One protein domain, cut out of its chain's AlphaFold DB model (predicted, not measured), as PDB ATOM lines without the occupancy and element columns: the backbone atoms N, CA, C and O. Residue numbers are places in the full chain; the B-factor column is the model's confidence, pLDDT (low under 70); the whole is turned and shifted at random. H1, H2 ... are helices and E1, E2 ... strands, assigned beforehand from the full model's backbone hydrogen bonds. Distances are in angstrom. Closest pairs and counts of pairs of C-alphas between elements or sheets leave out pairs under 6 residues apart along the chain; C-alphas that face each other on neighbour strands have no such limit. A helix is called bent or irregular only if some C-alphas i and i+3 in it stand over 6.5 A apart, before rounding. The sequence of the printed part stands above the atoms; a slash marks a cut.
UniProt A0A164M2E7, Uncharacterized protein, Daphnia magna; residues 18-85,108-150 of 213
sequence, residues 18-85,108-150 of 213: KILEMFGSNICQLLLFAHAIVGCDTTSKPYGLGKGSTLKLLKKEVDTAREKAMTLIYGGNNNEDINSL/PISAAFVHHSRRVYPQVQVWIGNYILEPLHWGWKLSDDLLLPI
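AT A GLANCE: This is residues 18 to 85 and 108 to 150 of the 213 residues of an uncharacterized protein of Daphnia magna (UniProt A0A164M2E7). One long helix, H5, runs through the middle, with the helices H1 to H4 on one side of it and a small strand hairpin, E1 and E2, on the opposite side. The kinked H1 comes in at a slant and meets H5 with its last residues, while the short helices H2, H3 and H4 form a row that goes from H1 towards the first end of H5, near Ser 110. The printed part has 111 residues, with five named helices followed by two named strands, which make an antiparallel sheet in the order E1, E2; the class is mostly helix. The whole is compact, with a radius of gyration of the C-alphas of 14.6 A and spans of 45 by 39 by 22 A.

HOW THE PARTS SIT: E1, residues 140 to 143, and E2, residues 146 to 149, form a hairpin of antiparallel strands at 141 degrees. N 141 and O 148 are within hydrogen-bond range at 2.8 A, as are N 146 and O 143 at 2.9 A. The closest C-alphas of E1 and H5, residues 110 to 127, are those of Trp 140 and Arg 119, 7.5 A apart. H1, residues 18 to 37, touches H5 with residues 32 to 37 alone; their closest C-alphas, those of Ala 36 and Val 120, are 5.4 A apart. H1 and H5 run opposite ways at a steep tilt of 44 degrees. H2, residues 51 to 58, touches H1 residues 30 to 35 alone, about perpendicular at 85 degrees, with the C-alphas of Ala 34 and Leu 55 closest at 6.0 A. H3, residues 69 to 73, touches H2, the closest C-alphas being those of Thr 54 and Ile 73 at 6.1 A. H3 and H4, residues 82 to 85, only just touch, with 3 pairs of C-alphas within 8 A, those of Thr 71 and Ile 82 closest at 5.2 A. H4 and H5 are close but not clearly touching, with the C-alphas of Ile 82 and Ser 110 closest at 6.1 A. Every O i to N i+4 pair is within hydrogen-bond range in H2 and H3, against 11 of 16 in H1 and 13 of 14 in H5; H4 is too short for such a pair.

IN THESE COORDINATES: E1 and E2 have four residues each and measure 9.7 A each. H5 measures 25.8 A, from C-alpha 110 at (106.733, 113.106, 85.709). H1, 25.2 A long, begins with C-alpha 18 at (144.683, 118.367, 90.866); it has a kink of 100 degrees near residue 25 and is irregular, with C-alphas 22 and 25 9.5 A apart. H2, H3 and H4 measure 10.4, 6.0 and 5.0 A. E2 ends with C-alpha 149 at (114.137, 108.655, 72.550).

THE WHOLE: The two C-alphas farthest apart, those of Met 22 and Asp 144, are 46.6 A apart. Residues 86 to 107 are not printed, and C-alphas 85 and 108 are 9.5 A apart across the cut. The links H1 to H2 and H5 to E1 are long, with 13 and 12 residues. The mean pLDDT of the printed part is 86.0; residues 61 to 67 are under 70.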
ATOM      1  N   LYS A  18     144.908 117.277  89.914       89.94
ATOM      2  CA  LYS A  18     144.683 118.367  90.866       89.94
ATOM      3  C   LYS A  18     143.206 118.752  90.977       89.94
ATOM      4  O   LYS A  18     142.714 119.038  92.064       89.94
ATOM      5  N   ILE A  19     142.477 118.760  89.862       86.00
ATOM      6  CA  ILE A  19     141.034 119.034  89.857       86.00
ATOM      7  C   ILE A  19     140.258 117.932  90.597       86.00
ATOM      8  O   ILE A  19     139.341 118.243  91.359       86.00
ATOM      9  N   LEU A  20     140.628 116.663  90.406       84.50
ATOM     10  CA  LEU A  20     140.025 115.529  91.111       84.50
ATOM     11  C   LEU A  20     140.262 115.621  92.624       84.50
ATOM     12  O   LEU A  20     139.314 115.461  93.393       84.50
ATOM     13  N   GLU A  21     141.485 115.951  93.047       87.62
ATOM     14  CA  GLU A  21     141.814 116.200  94.458       87.62
ATOM     15  C   GLU A  21     140.983 117.347  95.044       87.62
ATOM     16  O   GLU A  21     140.433 117.225  96.137       87.62
ATOM     17  N   MET A  22     140.828 118.449  94.301       86.31
ATOM     18  CA  MET A  22     140.046 119.609  94.740       86.31
ATOM     19  C   MET A  22     138.549 119.311  94.908       86.31
ATOM     20  O   MET A  22     137.899 119.902  95.773       86.31
ATOM     21  N   PHE A  23     137.972 118.454  94.061       82.00
ATOM     22  CA  PHE A  23     136.545 118.125  94.115       82.00
ATOM     23  C   PHE A  23     136.218 116.998  95.104       82.00
ATOM     24  O   PHE A  23     135.137 117.011  95.696       82.00
ATOM     25  N   GLY A  24     137.137 116.056  95.322       84.06
ATOM     26  CA  GLY A  24     136.917 114.898  96.184       84.06
ATOM     27  C   GLY A  24     136.006 113.830  95.562       84.06
ATOM     28  O   GLY A  24     135.264 114.069  94.607       84.06
ATOM     29  N   SER A  25     136.052 112.622  96.130       80.19
ATOM     30  CA  SER A  25     135.408 111.414  95.584       80.19
ATOM     31  C   SER A  25     133.897 111.558  95.370       80.19
ATOM     32  O   SER A  25     133.395 111.199  94.305       80.19
ATOM     33  N   ASN A  26     133.178 112.133  96.338       77.31
ATOM     34  CA  ASN A  26     131.719 112.264  96.277       77.31
ATOM     35  C   ASN A  26     131.264 113.138  95.099       77.31
ATOM     36  O   ASN A  26     130.332 112.788  94.379       77.31
ATOM     37  N   ILE A  27     131.936 114.271  94.863       79.62
ATOM     38  CA  ILE A  27     131.589 115.152  93.739       79.62
ATOM     39  C   ILE A  27     131.932 114.465  92.422       79.62
ATOM     40  O   ILE A  27     131.127 114.512  91.496       79.62
ATOM     41  N   CYS A  28     133.086 113.797  92.342       82.44
ATOM     42  CA  CYS A  28     133.512 113.090  91.139       82.44
ATOM     43  C   CYS A  28     132.506 112.016  90.700       82.44
ATOM     44  O   CYS A  28     132.238 111.894  89.506       82.44
ATOM     45  N   GLN A  29     131.879 111.308  91.642       78.31
ATOM     46  CA  GLN A  29     130.805 110.354  91.337       78.31
ATOM     47  C   GLN A  29     129.544 111.046  90.794       78.31
ATOM     48  O   GLN A  29     128.905 110.546  89.867       78.31
ATOM     49  N   LEU A  30     129.209 112.229  91.313       83.75
ATOM     50  CA  LEU A  30     128.061 113.010  90.850       83.75
ATOM     51  C   LEU A  30     128.297 113.714  89.510       83.75
ATOM     52  O   LEU A  30     127.319 114.070  88.859       83.75
ATOM     53  N   LEU A  31     129.544 113.923  89.069       87.44
ATOM     54  CA  LEU A  31     129.844 114.643  87.821       87.44
ATOM     55  C   LEU A  31     129.201 113.984  86.599       87.44
ATOM     56  O   LEU A  31     128.611 114.678  85.771       87.44
ATOM     57  N   LEU A  32     129.293 112.657  86.503       89.12
ATOM     58  CA  LEU A  32     128.716 111.894  85.398       89.12
ATOM     59  C   LEU A  32     127.192 112.014  85.402       89.12
ATOM     60  O   LEU A  32     126.590 112.395  84.399       89.12
ATOM     61  N   PHE A  33     126.568 111.786  86.558       88.69
ATOM     62  CA  PHE A  33     125.126 111.946  86.712       88.69
ATOM     63  C   PHE A  33     124.671 113.374  86.388       88.69
ATOM     64  O   PHE A  33     123.767 113.560  85.579       88.69
ATOM     65  N   ALA A  34     125.337 114.387  86.949       89.12
ATOM     66  CA  ALA A  34     125.044 115.793  86.711       89.12
ATOM     67  C   ALA A  34     125.194 116.162  85.231       89.12
ATOM     68  O   ALA A  34     124.391 116.937  84.718       89.12
ATOM     69  N   HIS A  35     126.187 115.607  84.530       90.62
ATOM     70  CA  HIS A  35     126.354 115.823  83.098       90.62
ATOM     71  C   HIS A  35     125.219 115.185  82.292       90.62
ATOM     72  O   HIS A  35     124.667 115.851  81.418       90.62
ATOM     73  N   ALA A  36     124.861 113.933  82.573       92.06
ATOM     74  CA  ALA A  36     123.817 113.234  81.835       92.06
ATOM     75  C   ALA A  36     122.416 113.803  82.127       92.06
ATOM     76  O   ALA A  36     121.626 113.989  81.203       92.06
ATOM     77  N   ILE A  37     122.095 114.140  83.380       90.06
ATOM     78  CA  ILE A  37     120.756 114.615  83.771       90.06
ATOM     79  C   ILE A  37     120.423 115.997  83.195       90.06
ATOM     80  O   ILE A  37     119.269 116.249  82.853       90.06
ATOM     81  N   VAL A  38     121.417 116.877  83.029       91.00
ATOM     82  CA  VAL A  38     121.237 118.204  82.403       91.00
ATOM     83  C   VAL A  38     121.491 118.206  80.896       91.00
ATOM     84  O   VAL A  38     121.465 119.268  80.274       91.00
ATOM     85  N   GLY A  39     121.744 117.038  80.314       91.06
ATOM     86  CA  GLY A  39     121.967 116.864  78.888       91.06
ATOM     87  C   GLY A  39     123.430 116.642  78.509       91.06
ATOM     88  O   GLY A  39     124.349 117.386  78.888       91.06
ATOM     89  N   CYS A  40     123.613 115.619  77.687       92.38
ATOM     90  CA  CYS A  40     124.830 115.282  76.964       92.38
ATOM     91  C   CYS A  40     124.454 114.875  75.532       92.38
ATOM     92  O   CYS A  40     123.325 115.108  75.109       92.38
ATOM     93  N   ASP A  41     125.368 114.273  74.783       90.31
ATOM     94  CA  ASP A  41     125.113 113.929  73.378       90.31
ATOM     95  C   ASP A  41     123.975 112.904  73.209       90.31
ATOM     96  O   ASP A  41     123.316 112.871  72.173       90.31
ATOM     97  N   THR A  42     123.698 112.101  74.239       89.06
ATOM     98  CA  THR A  42     122.689 111.027  74.216       89.06
ATOM     99  C   THR A  42     121.464 111.311  75.086       89.06
ATOM    100  O   THR A  42     120.493 110.552  75.065       89.06
ATOM    101  N   THR A  43     121.468 112.396  75.864       92.00
ATOM    102  CA  THR A  43     120.364 112.754  76.763       92.00
ATOM    103  C   THR A  43     119.918 114.188  76.530       92.00
ATOM    104  O   THR A  43     120.720 115.093  76.306       92.00
ATOM    105  N   SER A  44     118.612 114.423  76.611       89.31
ATOM    106  CA  SER A  44     118.038 115.744  76.373       89.31
ATOM    107  C   SER A  44     118.533 116.769  77.396       89.31
ATOM    108  O   SER A  44     118.751 116.449  78.562       89.31
ATOM    109  N   LYS A  45     118.649 118.032  76.979       90.00
ATOM    110  CA  LYS A  45     118.941 119.149  77.880       90.00
ATOM    111  C   LYS A  45     117.641 119.790  78.381       90.00
ATOM    112  O   LYS A  45     116.921 120.374  77.568       90.00
ATOM    113  N   PRO A  46     117.355 119.756  79.693       86.88
ATOM    114  CA  PRO A  46     116.324 120.594  80.290       86.88
ATOM    115  C   PRO A  46     116.613 122.081  80.019       86.88
ATOM    116  O   PRO A  46     117.737 122.562  80.204       86.88
ATOM    117  N   TYR A  47     115.614 122.814  79.537       88.50
ATOM    118  CA  TYR A  47     115.789 124.210  79.141       88.50
ATOM    119  C   TYR A  47     116.089 125.113  80.347       88.50
ATOM    120  O   TYR A  47     115.579 124.902  81.443       88.50
ATOM    121  N   GLY A  48     116.941 126.123  80.144       85.38
ATOM    122  CA  GLY A  48     117.335 127.076  81.190       85.38
ATOM    123  C   GLY A  48     118.310 126.533  82.243       85.38
ATOM    124  O   GLY A  48     118.720 127.282  83.128       85.38
ATOM    125  N   LEU A  49     118.725 125.266  82.145       84.75
ATOM    126  CA  LEU A  49     119.553 124.603  83.155       84.75
ATOM    127  C   LEU A  49     120.998 124.409  82.676       84.75
ATOM    128  O   LEU A  49     121.271 124.123  81.505       84.75
ATOM    129  N   GLY A  50     121.945 124.622  83.595       83.31
ATOM    130  CA  GLY A  50     123.382 124.615  83.328       83.31
ATOM    131  C   GLY A  50     124.144 123.664  84.250       83.31
ATOM    132  O   GLY A  50     123.837 123.545  85.431       83.31
ATOM    133  N   LYS A  51     125.202 123.031  83.724       81.88
ATOM    134  CA  LYS A  51     126.006 122.027  84.450       81.88
ATOM    135  C   LYS A  51     126.536 122.542  85.796       81.88
ATOM    136  O   LYS A  51     126.461 121.846  86.801       81.88
ATOM    137  N   GLY A  52     127.045 123.777  85.829       81.56
ATOM    138  CA  GLY A  52     127.654 124.356  87.030       81.56
ATOM    139  C   GLY A  52     126.659 124.681  88.149       81.56
ATOM    140  O   GLY A  52     126.966 124.447  89.317       81.56
ATOM    141  N   SER A  53     125.473 125.206  87.821       83.19
ATOM    142  CA  SER A  53     124.430 125.482  88.819       83.19
ATOM    143  C   SER A  53     123.842 124.185  89.366       83.19
ATOM    144  O   SER A  53     123.720 124.045  90.582       83.19
ATOM    145  N   THR A  54     123.580 123.209  88.496       82.81
ATOM    146  CA  THR A  54     123.083 121.891  88.901       82.81
ATOM    147  C   THR A  54     124.080 121.140  89.775       82.81
ATOM    148  O   THR A  54     123.685 120.604  90.804       82.81
ATOM    149  N   LEU A  55     125.376 121.147  89.448       82.75
ATOM    150  CA  LEU A  55     126.382 120.476  90.277       82.75
ATOM    151  C   LEU A  55     126.449 121.065  91.693       82.75
ATOM    152  O   LEU A  55     126.535 120.323  92.670       82.75
ATOM    153  N   LYS A  56     126.369 122.398  91.824       82.50
ATOM    154  CA  LYS A  56     126.320 123.064  93.138       82.50
ATOM    155  C   LYS A  56     125.092 122.655  93.945       82.50
ATOM    156  O   LYS A  56     125.180 122.586  95.168       82.50
ATOM    157  N   LEU A  57     123.971 122.423  93.272       81.12
ATOM    158  CA  LEU A  57     122.729 122.014  93.905       81.12
ATOM    159  C   LEU A  57     122.778 120.550  94.350       81.12
ATOM    160  O   LEU A  57     122.541 120.267  95.517       81.12
ATOM    161  N   LEU A  58     123.178 119.641  93.456       77.44
ATOM    162  CA  LEU A  58     123.299 118.211  93.754       77.44
ATOM    163  C   LEU A  58     124.338 117.935  94.848       77.44
ATOM    164  O   LEU A  58     124.163 117.017  95.639       77.44
ATOM    165  N   LYS A  59     125.381 118.771  94.959       78.00
ATOM    166  CA  LYS A  59     126.350 118.698  96.061       78.00
ATOM    167  C   LYS A  59     125.708 118.897  97.441       78.00
ATOM    168  O   LYS A  59     126.210 118.346  98.412       78.00
ATOM    169  N   LYS A  60     124.659 119.717  97.552       74.00
ATOM    170  CA  LYS A  60     123.998 119.984  98.841       74.00
ATOM    171  C   LYS A  60     123.086 118.838  99.282       74.00
ATOM    172  O   LYS A  60     122.824 118.717 100.467       74.00
ATOM    173  N   GLU A  61     122.636 118.017  98.339       66.19
ATOM    174  CA  GLU A  61     121.532 117.063  98.501       66.19
ATOM    175  C   GLU A  61     121.926 115.686  97.937       66.19
ATOM    176  O   GLU A  61     121.186 115.080  97.160       66.19
ATOM    177  N   VAL A  62     123.136 115.216  98.271       59.69
ATOM    178  CA  VAL A  62     123.745 113.999  97.694       59.69
ATOM    179  C   VAL A  62     122.853 112.765  97.884       59.69
ATOM    180  O   VAL A  62     122.720 111.967  96.958       59.69
ATOM    181  N   ASP A  63     122.177 112.659  99.028       56.22
ATOM    182  CA  ASP A  63     121.327 111.512  99.371       56.22
ATOM    183  C   ASP A  63     119.928 111.581  98.727       56.22
ATOM    184  O   ASP A  63     119.262 110.563  98.543       56.22
ATOM    185  N   THR A  64     119.490 112.770  98.303       57.28
ATOM    186  CA  THR A  64     118.140 113.031  97.765       57.28
ATOM    187  C   THR A  64     118.084 112.938  96.223       57.28
ATOM    188  O   THR A  64     117.033 113.102  95.596       57.28
ATOM    189  N   ALA A  65     119.226 112.669  95.581       56.72
ATOM    190  CA  ALA A  65     119.512 113.002  94.185       56.72
ATOM    191  C   ALA A  65     118.874 112.115  93.096       56.72
ATOM    192  O   ALA A  65     119.065 112.407  91.917       56.72
ATOM    193  N   ARG A  66     118.121 111.050  93.406       60.28
ATOM    194  CA  ARG A  66     117.543 110.193  92.343       60.28
ATOM    195  C   ARG A  66     116.132 110.587  91.925       60.28
ATOM    196  O   ARG A  66     115.925 110.932  90.767       60.28
ATOM    197  N   GLU A  67     115.172 110.564  92.841       59.72
ATOM    198  CA  GLU A  67     113.765 110.826  92.497       59.72
ATOM    199  C   GLU A  67     113.444 112.323  92.468       59.72
ATOM    200  O   GLU A  67     112.633 112.775  91.664       59.72
ATOM    201  N   LYS A  68     114.147 113.113  93.287       76.62
ATOM    202  CA  LYS A  68     113.868 114.542  93.483       76.62
ATOM    203  C   LYS A  68     114.853 115.466  92.779       76.62
ATOM    204  O   LYS A  68     114.670 116.681  92.820       76.62
ATOM    205  N   ALA A  69     115.863 114.925  92.088       81.38
ATOM    206  CA  ALA A  69     116.836 115.742  91.362       81.38
ATOM    207  C   ALA A  69     116.154 116.724  90.413       81.38
ATOM    208  O   ALA A  69     116.537 117.887  90.382       81.38
ATOM    209  N   MET A  70     115.125 116.299  89.678       84.94
ATOM    210  CA  MET A  70     114.457 117.203  88.745       84.94
ATOM    211  C   MET A  70     113.708 118.328  89.462       84.94
ATOM    212  O   MET A  70     113.861 119.487  89.080       84.94
ATOM    213  N   THR A  71     112.974 118.014  90.533       88.12
ATOM    214  CA  THR A  71     112.293 119.014  91.369       88.12
ATOM    215  C   THR A  71     113.291 120.040  91.898       88.12
ATOM    216  O   THR A  71     113.100 121.242  91.719       88.12
ATOM    217  N   LEU A  72     114.400 119.566  92.470       85.94
ATOM    218  CA  LEU A  72     115.466 120.413  92.990       85.94
ATOM    219  C   LEU A  72     116.058 121.296  91.887       85.94
ATOM    220  O   LEU A  72     116.158 122.509  92.060       85.94
ATOM    221  N   ILE A  73     116.429 120.720  90.738       86.19
ATOM    222  CA  ILE A  73     117.072 121.449  89.632       86.19
ATOM    223  C   ILE A  73     116.177 122.592  89.119       86.19
ATOM    224  O   ILE A  73     116.694 123.640  88.733       86.19
ATOM    225  N   TYR A  74     114.855 122.423  89.171       87.56
ATOM    226  CA  TYR A  74     113.879 123.463  88.839       87.56
ATOM    227  C   TYR A  74     113.513 124.399  90.010       87.56
ATOM    228  O   TYR A  74     112.628 125.240  89.866       87.56
ATOM    229  N   GLY A  75     114.211 124.307  91.144       87.25
ATOM    230  CA  GLY A  75     114.063 125.197  92.297       87.25
ATOM    231  C   GLY A  75     112.946 124.819  93.273       87.25
ATOM    232  O   GLY A  75     112.587 125.645  94.111       87.25
ATOM    233  N   GLY A  76     112.387 123.613  93.170       87.75
ATOM    234  CA  GLY A  76     111.451 123.083  94.162       87.75
ATOM    235  C   GLY A  76     112.150 122.564  95.419       87.75
ATOM    236  O   GLY A  76     113.379 122.535  95.508       87.75
ATOM    237  N   ASN A  77     111.353 122.156  96.406       83.62
ATOM    238  CA  ASN A  77     111.848 121.600  97.669       83.62
ATOM    239  C   ASN A  77     111.703 120.068  97.738       83.62
ATOM    240  O   ASN A  77     111.067 119.451  96.888       83.62
ATOM    241  N   ASN A  78     112.273 119.448  98.775       76.00
ATOM    242  CA  ASN A  78     112.263 117.991  98.941       76.00
ATOM    243  C   ASN A  78     110.871 117.389  99.206       76.00
ATOM    244  O   ASN A  78     110.736 116.175  99.130       76.00
ATOM    245  N   ASN A  79     109.844 118.177  99.513       81.69
ATOM    246  CA  ASN A  79     108.491 117.681  99.785       81.69
ATOM    247  C   ASN A  79     107.531 117.900  98.605       81.69
ATOM    248  O   ASN A  79     106.387 117.466  98.673       81.69
ATOM    249  N   GLU A  80     107.982 118.565  97.539       85.19
ATOM    250  CA  GLU A  80     107.202 118.799  96.324       85.19
ATOM    251  C   GLU A  80     107.512 117.713  95.278       85.19
ATOM    252  O   GLU A  80     108.669 117.366  95.026       85.19
ATOM    253  N   ASP A  81     106.480 117.188  94.621       87.25
ATOM    254  CA  ASP A  81     106.652 116.409  93.398       87.25
ATOM    255  C   ASP A  81     106.793 117.336  92.172       87.25
ATOM    256  O   ASP A  81     106.491 118.536  92.204       87.25
ATOM    257  N   ILE A  82     107.282 116.776  91.064       87.69
ATOM    258  CA  ILE A  82     107.571 117.549  89.852       87.69
ATOM    259  C   ILE A  82     106.306 118.086  89.163       87.69
ATOM    260  O   ILE A  82     106.366 119.157  88.557       87.69
ATOM    261  N   ASN A  83     105.163 117.396  89.269       89.62
ATOM    262  CA  ASN A  83     103.905 117.832  88.659       89.62
ATOM    263  C   ASN A  83     103.331 119.025  89.436       89.62
ATOM    264  O   ASN A  83     103.011 120.051  88.827       89.62
ATOM    265  N   SER A  84     103.317 118.957  90.770       89.38
ATOM    266  CA  SER A  84     102.935 120.077  91.642       89.38
ATOM    267  C   SER A  84     103.828 121.300  91.419       89.38
ATOM    268  O   SER A  84     103.335 122.422  91.248       89.38
ATOM    269  N   LEU A  85     105.152 121.102  91.335       91.38
ATOM    270  CA  LEU A  85     106.092 122.181  91.018       91.38
ATOM    271  C   LEU A  85     105.819 122.774  89.628       91.38
ATOM    272  O   LEU A  85     105.818 123.997  89.460       91.38
ATOM    273  N   PRO A 108     109.531 119.533  83.408       89.62
ATOM    274  CA  PRO A 108     108.863 118.449  82.687       89.62
ATOM    275  C   PRO A 108     107.751 117.811  83.532       89.62
ATOM    276  O   PRO A 108     107.748 117.922  84.752       89.62
ATOM    277  N   ILE A 109     106.821 117.112  82.884       88.31
ATOM    278  CA  ILE A 109     105.904 116.208  83.594       88.31
ATOM    279  C   ILE A 109     106.656 114.964  84.081       88.31
ATOM    280  O   ILE A 109     107.652 114.564  83.468       88.31
ATOM    281  N   SER A 110     106.146 114.322  85.132       88.44
ATOM    282  CA  SER A 110     106.733 113.106  85.709       88.44
ATOM    283  C   SER A 110     106.995 112.023  84.654       88.44
ATOM    284  O   SER A 110     108.120 111.536  84.541       88.44
ATOM    285  N   ALA A 111     106.027 111.737  83.776       89.06
ATOM    286  CA  ALA A 111     106.176 110.733  82.715       89.06
ATOM    287  C   ALA A 111     107.352 111.017  81.757       89.06
ATOM    288  O   ALA A 111     108.114 110.115  81.403       89.06
ATOM    289  N   ALA A 112     107.544 112.280  81.366       90.19
ATOM    290  CA  ALA A 112     108.662 112.681  80.514       90.19
ATOM    291  C   ALA A 112     109.999 112.588  81.263       90.19
ATOM    292  O   ALA A 112     111.018 112.170  80.704       90.19
ATOM    293  N   PHE A 113     109.994 112.942  82.550       89.00
ATOM    294  CA  PHE A 113     111.172 112.831  83.396       89.00
ATOM    295  C   PHE A 113     111.599 111.374  83.618       89.00
ATOM    296  O   PHE A 113     112.794 111.089  83.552       89.00
ATOM    297  N   VAL A 114     110.660 110.444  83.802       89.25
ATOM    298  CA  VAL A 114     110.955 109.009  83.962       89.25
ATOM    299  C   VAL A 114     111.748 108.478  82.770       89.25
ATOM    300  O   VAL A 114     112.797 107.864  82.961       89.25
ATOM    301  N   HIS A 115     111.315 108.762  81.540       91.19
ATOM    302  CA  HIS A 115     112.049 108.327  80.346       91.19
ATOM    303  C   HIS A 115     113.410 109.002  80.202       91.19
ATOM    304  O   HIS A 115     114.379 108.362  79.797       91.19
ATOM    305  N   HIS A 116     113.521 110.278  80.576       92.06
ATOM    306  CA  HIS A 116     114.815 110.956  80.626       92.06
ATOM    307  C   HIS A 116     115.768 110.297  81.633       92.06
ATOM    308  O   HIS A 116     116.902 109.978  81.287       92.06
ATOM    309  N   SER A 117     115.290 110.010  82.845       90.00
ATOM    310  CA  SER A 117     116.048 109.318  83.893       90.00
ATOM    311  C   SER A 117     116.475 107.909  83.462       90.00
ATOM    312  O   SER A 117     117.631 107.521  83.652       90.00
ATOM    313  N   ARG A 118     115.585 107.175  82.779       91.62
ATOM    314  CA  ARG A 118     115.898 105.871  82.179       91.62
ATOM    315  C   ARG A 118     117.054 105.955  81.188       91.62
ATOM    316  O   ARG A 118     117.875 105.057  81.206       91.62
ATOM    317  N   ARG A 119     117.182 107.024  80.394       93.19
ATOM    318  CA  ARG A 119     118.329 107.206  79.478       93.19
ATOM    319  C   ARG A 119     119.608 107.660  80.178       93.19
ATOM    320  O   ARG A 119     120.703 107.295  79.759       93.19
ATOM    321  N   VAL A 120     119.479 108.441  81.250       92.19
ATOM    322  CA  VAL A 120     120.618 108.918  82.050       92.19
ATOM    323  C   VAL A 120     121.389 107.756  82.663       92.19
ATOM    324  O   VAL A 120     122.618 107.766  82.639       92.19
ATOM    325  N   TYR A 121     120.689 106.749  83.188       90.75
ATOM    326  CA  TYR A 121     121.344 105.640  83.874       90.75
ATOM    327  C   TYR A 121     122.313 104.856  82.967       90.75
ATOM    328  O   TYR A 121     123.496 104.820  83.312       90.75
ATOM    329  N   PRO A 122     121.915 104.314  81.797       91.56
ATOM    330  CA  PRO A 122     122.842 103.638  80.899       91.56
ATOM    331  C   PRO A 122     123.985 104.512  80.429       91.56
ATOM    332  O   PRO A 122     125.105 104.025  80.317       91.56
ATOM    333  N   GLN A 123     123.733 105.803  80.209       92.94
ATOM    334  CA  GLN A 123     124.797 106.714  79.816       92.94
ATOM    335  C   GLN A 123     125.894 106.795  80.886       92.94
ATOM    336  O   GLN A 123     127.081 106.737  80.568       92.94
ATOM    337  N   VAL A 124     125.502 106.887  82.160       91.94
ATOM    338  CA  VAL A 124     126.445 106.868  83.285       91.94
ATOM    339  C   VAL A 124     127.126 105.506  83.410       91.94
ATOM    340  O   VAL A 124     128.333 105.463  83.628       91.94
ATOM    341  N   GLN A 125     126.386 104.405  83.243       91.75
ATOM    342  CA  GLN A 125     126.928 103.043  83.314       91.75
ATOM    343  C   GLN A 125     128.022 102.804  82.263       91.75
ATOM    344  O   GLN A 125     129.105 102.335  82.605       91.75
ATOM    345  N   VAL A 126     127.799 103.228  81.017       92.31
ATOM    346  CA  VAL A 126     128.801 103.143  79.943       92.31
ATOM    347  C   VAL A 126     130.063 103.939  80.292       92.31
ATOM    348  O   VAL A 126     131.173 103.455  80.074       92.31
ATOM    349  N   TRP A 127     129.924 105.133  80.879       91.75
ATOM    350  CA  TRP A 127     131.074 105.950  81.288       91.75
ATOM    351  C   TRP A 127     131.902 105.345  82.426       91.75
ATOM    352  O   TRP A 127     133.091 105.640  82.512       91.75
ATOM    353  N   ILE A 128     131.309 104.498  83.271       91.19
ATOM    354  CA  ILE A 128     132.031 103.781  84.337       91.19
ATOM    355  C   ILE A 128     132.481 102.369  83.922       91.19
ATOM    356  O   ILE A 128     132.972 101.622  84.762       91.19
ATOM    357  N   GLY A 129     132.341 102.010  82.640       92.56
ATOM    358  CA  GLY A 129     132.829 100.743  82.083       92.56
ATOM    359  C   GLY A 129     131.811  99.598  82.055       92.56
ATOM    360  O   GLY A 129     132.182  98.465  81.756       92.56
ATOM    361  N   ASN A 130     130.533  99.869  82.331       91.81
ATOM    362  CA  ASN A 130     129.461  98.875  82.292       91.81
ATOM    363  C   ASN A 130     128.707  98.957  80.955       91.81
ATOM    364  O   ASN A 130     127.834  99.803  80.769       91.81
ATOM    365  N   TYR A 131     129.038  98.059  80.024       86.50
ATOM    366  CA  TYR A 131     128.539  98.098  78.638       86.50
ATOM    367  C   TYR A 131     127.329  97.189  78.354       86.50
ATOM    368  O   TYR A 131     126.824  97.175  77.236       86.50
ATOM    369  N   ILE A 132     126.848  96.423  79.338       77.75
ATOM    370  CA  ILE A 132     125.774  95.431  79.150       77.75
ATOM    371  C   ILE A 132     124.415  96.073  79.449       77.75
ATOM    372  O   ILE A 132     123.777  95.762  80.451       77.75
ATOM    373  N   LEU A 133     123.981  97.018  78.613       83.88
ATOM    374  CA  LEU A 133     122.650  97.617  78.724       83.88
ATOM    375  C   LEU A 133     122.008  97.736  77.349       83.88
ATOM    376  O   LEU A 133     122.532  98.393  76.456       83.88
ATOM    377  N   GLU A 134     120.846  97.111  77.201       89.31
ATOM    378  CA  GLU A 134     120.072  97.139  75.967       89.31
ATOM    379  C   GLU A 134     119.223  98.420  75.895       89.31
ATOM    380  O   GLU A 134     118.317  98.578  76.718       89.31
ATOM    381  N   PRO A 135     119.456  99.336  74.933       87.81
ATOM    382  CA  PRO A 135     118.814 100.655  74.910       87.81
ATOM    383  C   PRO A 135     117.283 100.628  74.982       87.81
ATOM    384  O   PRO A 135     116.684 101.514  75.594       87.81
ATOM    385  N   LEU A 136     116.643  99.603  74.412       92.75
ATOM    386  CA  LEU A 136     115.185  99.471  74.349       92.75
ATOM    387  C   LEU A 136     114.520  99.352  75.730       92.75
ATOM    388  O   LEU A 136     113.385  99.786  75.908       92.75
ATOM    389  N   HIS A 137     115.241  98.864  76.743       91.88
ATOM    390  CA  HIS A 137     114.755  98.824  78.128       91.88
ATOM    391  C   HIS A 137     114.901 100.164  78.868       91.88
ATOM    392  O   HIS A 137     114.434 100.315  79.997       91.88
ATOM    393  N   TRP A 138     115.528 101.163  78.241       92.50
ATOM    394  CA  TRP A 138     115.991 102.378  78.908       92.50
ATOM    395  C   TRP A 138     115.507 103.669  78.244       92.50
ATOM    396  O   TRP A 138     116.245 104.644  78.133       92.50
ATOM    397  N   GLY A 139     114.236 103.709  77.842       91.94
ATOM    398  CA  GLY A 139     113.608 104.934  77.331       91.94
ATOM    399  C   GLY A 139     113.990 105.274  75.887       91.94
ATOM    400  O   GLY A 139     113.907 106.444  75.494       91.94
ATOM    401  N   TRP A 140     114.399 104.264  75.116       94.25
ATOM    402  CA  TRP A 140     114.587 104.315  73.667       94.25
ATOM    403  C   TRP A 140     113.602 103.372  72.977       94.25
ATOM    404  O   TRP A 140     113.212 102.352  73.538       94.25
ATOM    405  N   LYS A 141     113.226 103.701  71.744       95.00
ATOM    406  CA  LYS A 141     112.426 102.853  70.858       95.00
ATOM    407  C   LYS A 141     113.099 102.739  69.497       95.00
ATOM    408  O   LYS A 141     113.755 103.685  69.064       95.00
ATOM    409  N   LEU A 142     112.906 101.612  68.823       96.00
ATOM    410  CA  LEU A 142     113.336 101.424  67.441       96.00
ATOM    411  C   LEU A 142     112.226 101.900  66.496       96.00
ATOM    412  O   LEU A 142     111.074 101.495  66.647       96.00
ATOM    413  N   SER A 143     112.560 102.776  65.553       95.81
ATOM    414  CA  SER A 143     111.675 103.223  64.471       95.81
ATOM    415  C   SER A 143     112.521 103.401  63.224       95.81
ATOM    416  O   SER A 143     113.490 104.151  63.277       95.81
ATOM    417  N   ASP A 144     112.170 102.726  62.130       94.69
ATOM    418  CA  ASP A 144     112.890 102.824  60.849       94.69
ATOM    419  C   ASP A 144     114.410 102.605  61.002       94.69
ATOM    420  O   ASP A 144     115.218 103.405  60.538       94.69
ATOM    421  N   ASP A 145     114.792 101.559  61.748       94.31
ATOM    422  CA  ASP A 145     116.182 101.215  62.106       94.31
ATOM    423  C   ASP A 145     116.953 102.287  62.904       94.31
ATOM    424  O   ASP A 145     118.155 102.166  63.145       94.31
ATOM    425  N   LEU A 146     116.259 103.321  63.389       94.75
ATOM    426  CA  LEU A 146     116.813 104.368  64.237       94.75
ATOM    427  C   LEU A 146     116.343 104.211  65.682       94.75
ATOM    428  O   LEU A 146     115.158 104.021  65.972       94.75
ATOM    429  N   LEU A 147     117.283 104.355  66.618       92.62
ATOM    430  CA  LEU A 147     116.957 104.501  68.033       92.62
ATOM    431  C   LEU A 147     116.495 105.931  68.301       92.62
ATOM    432  O   LEU A 147     117.278 106.880  68.248       92.62
ATOM    433  N   LEU A 148     115.214 106.078  68.625       94.12
ATOM    434  CA  LEU A 148     114.602 107.349  68.980       94.12
ATOM    435  C   LEU A 148     114.284 107.388  70.477       94.12
ATOM    436  O   LEU A 148     113.825 106.391  71.042       94.12
ATOM    437  N   PRO A 149     114.490 108.531  71.148       94.19
ATOM    438  CA  PRO A 149     114.137 108.655  72.550       94.19
ATOM    439  C   PRO A 149     112.614 108.619  72.713       94.19
ATOM    440  O   PRO A 149     111.873 109.291  71.992       94.19
ATOM    441  N   ILE A 150     112.142 107.882  73.714       93.00
ATOM    442  CA  ILE A 150     110.761 107.996  74.181       93.00
ATOM    443  C   ILE A 150     110.672 109.293  74.991       93.00
ATOM    444  O   ILE A 150     111.339 109.453  76.015       93.00
TER     445      ILE A 150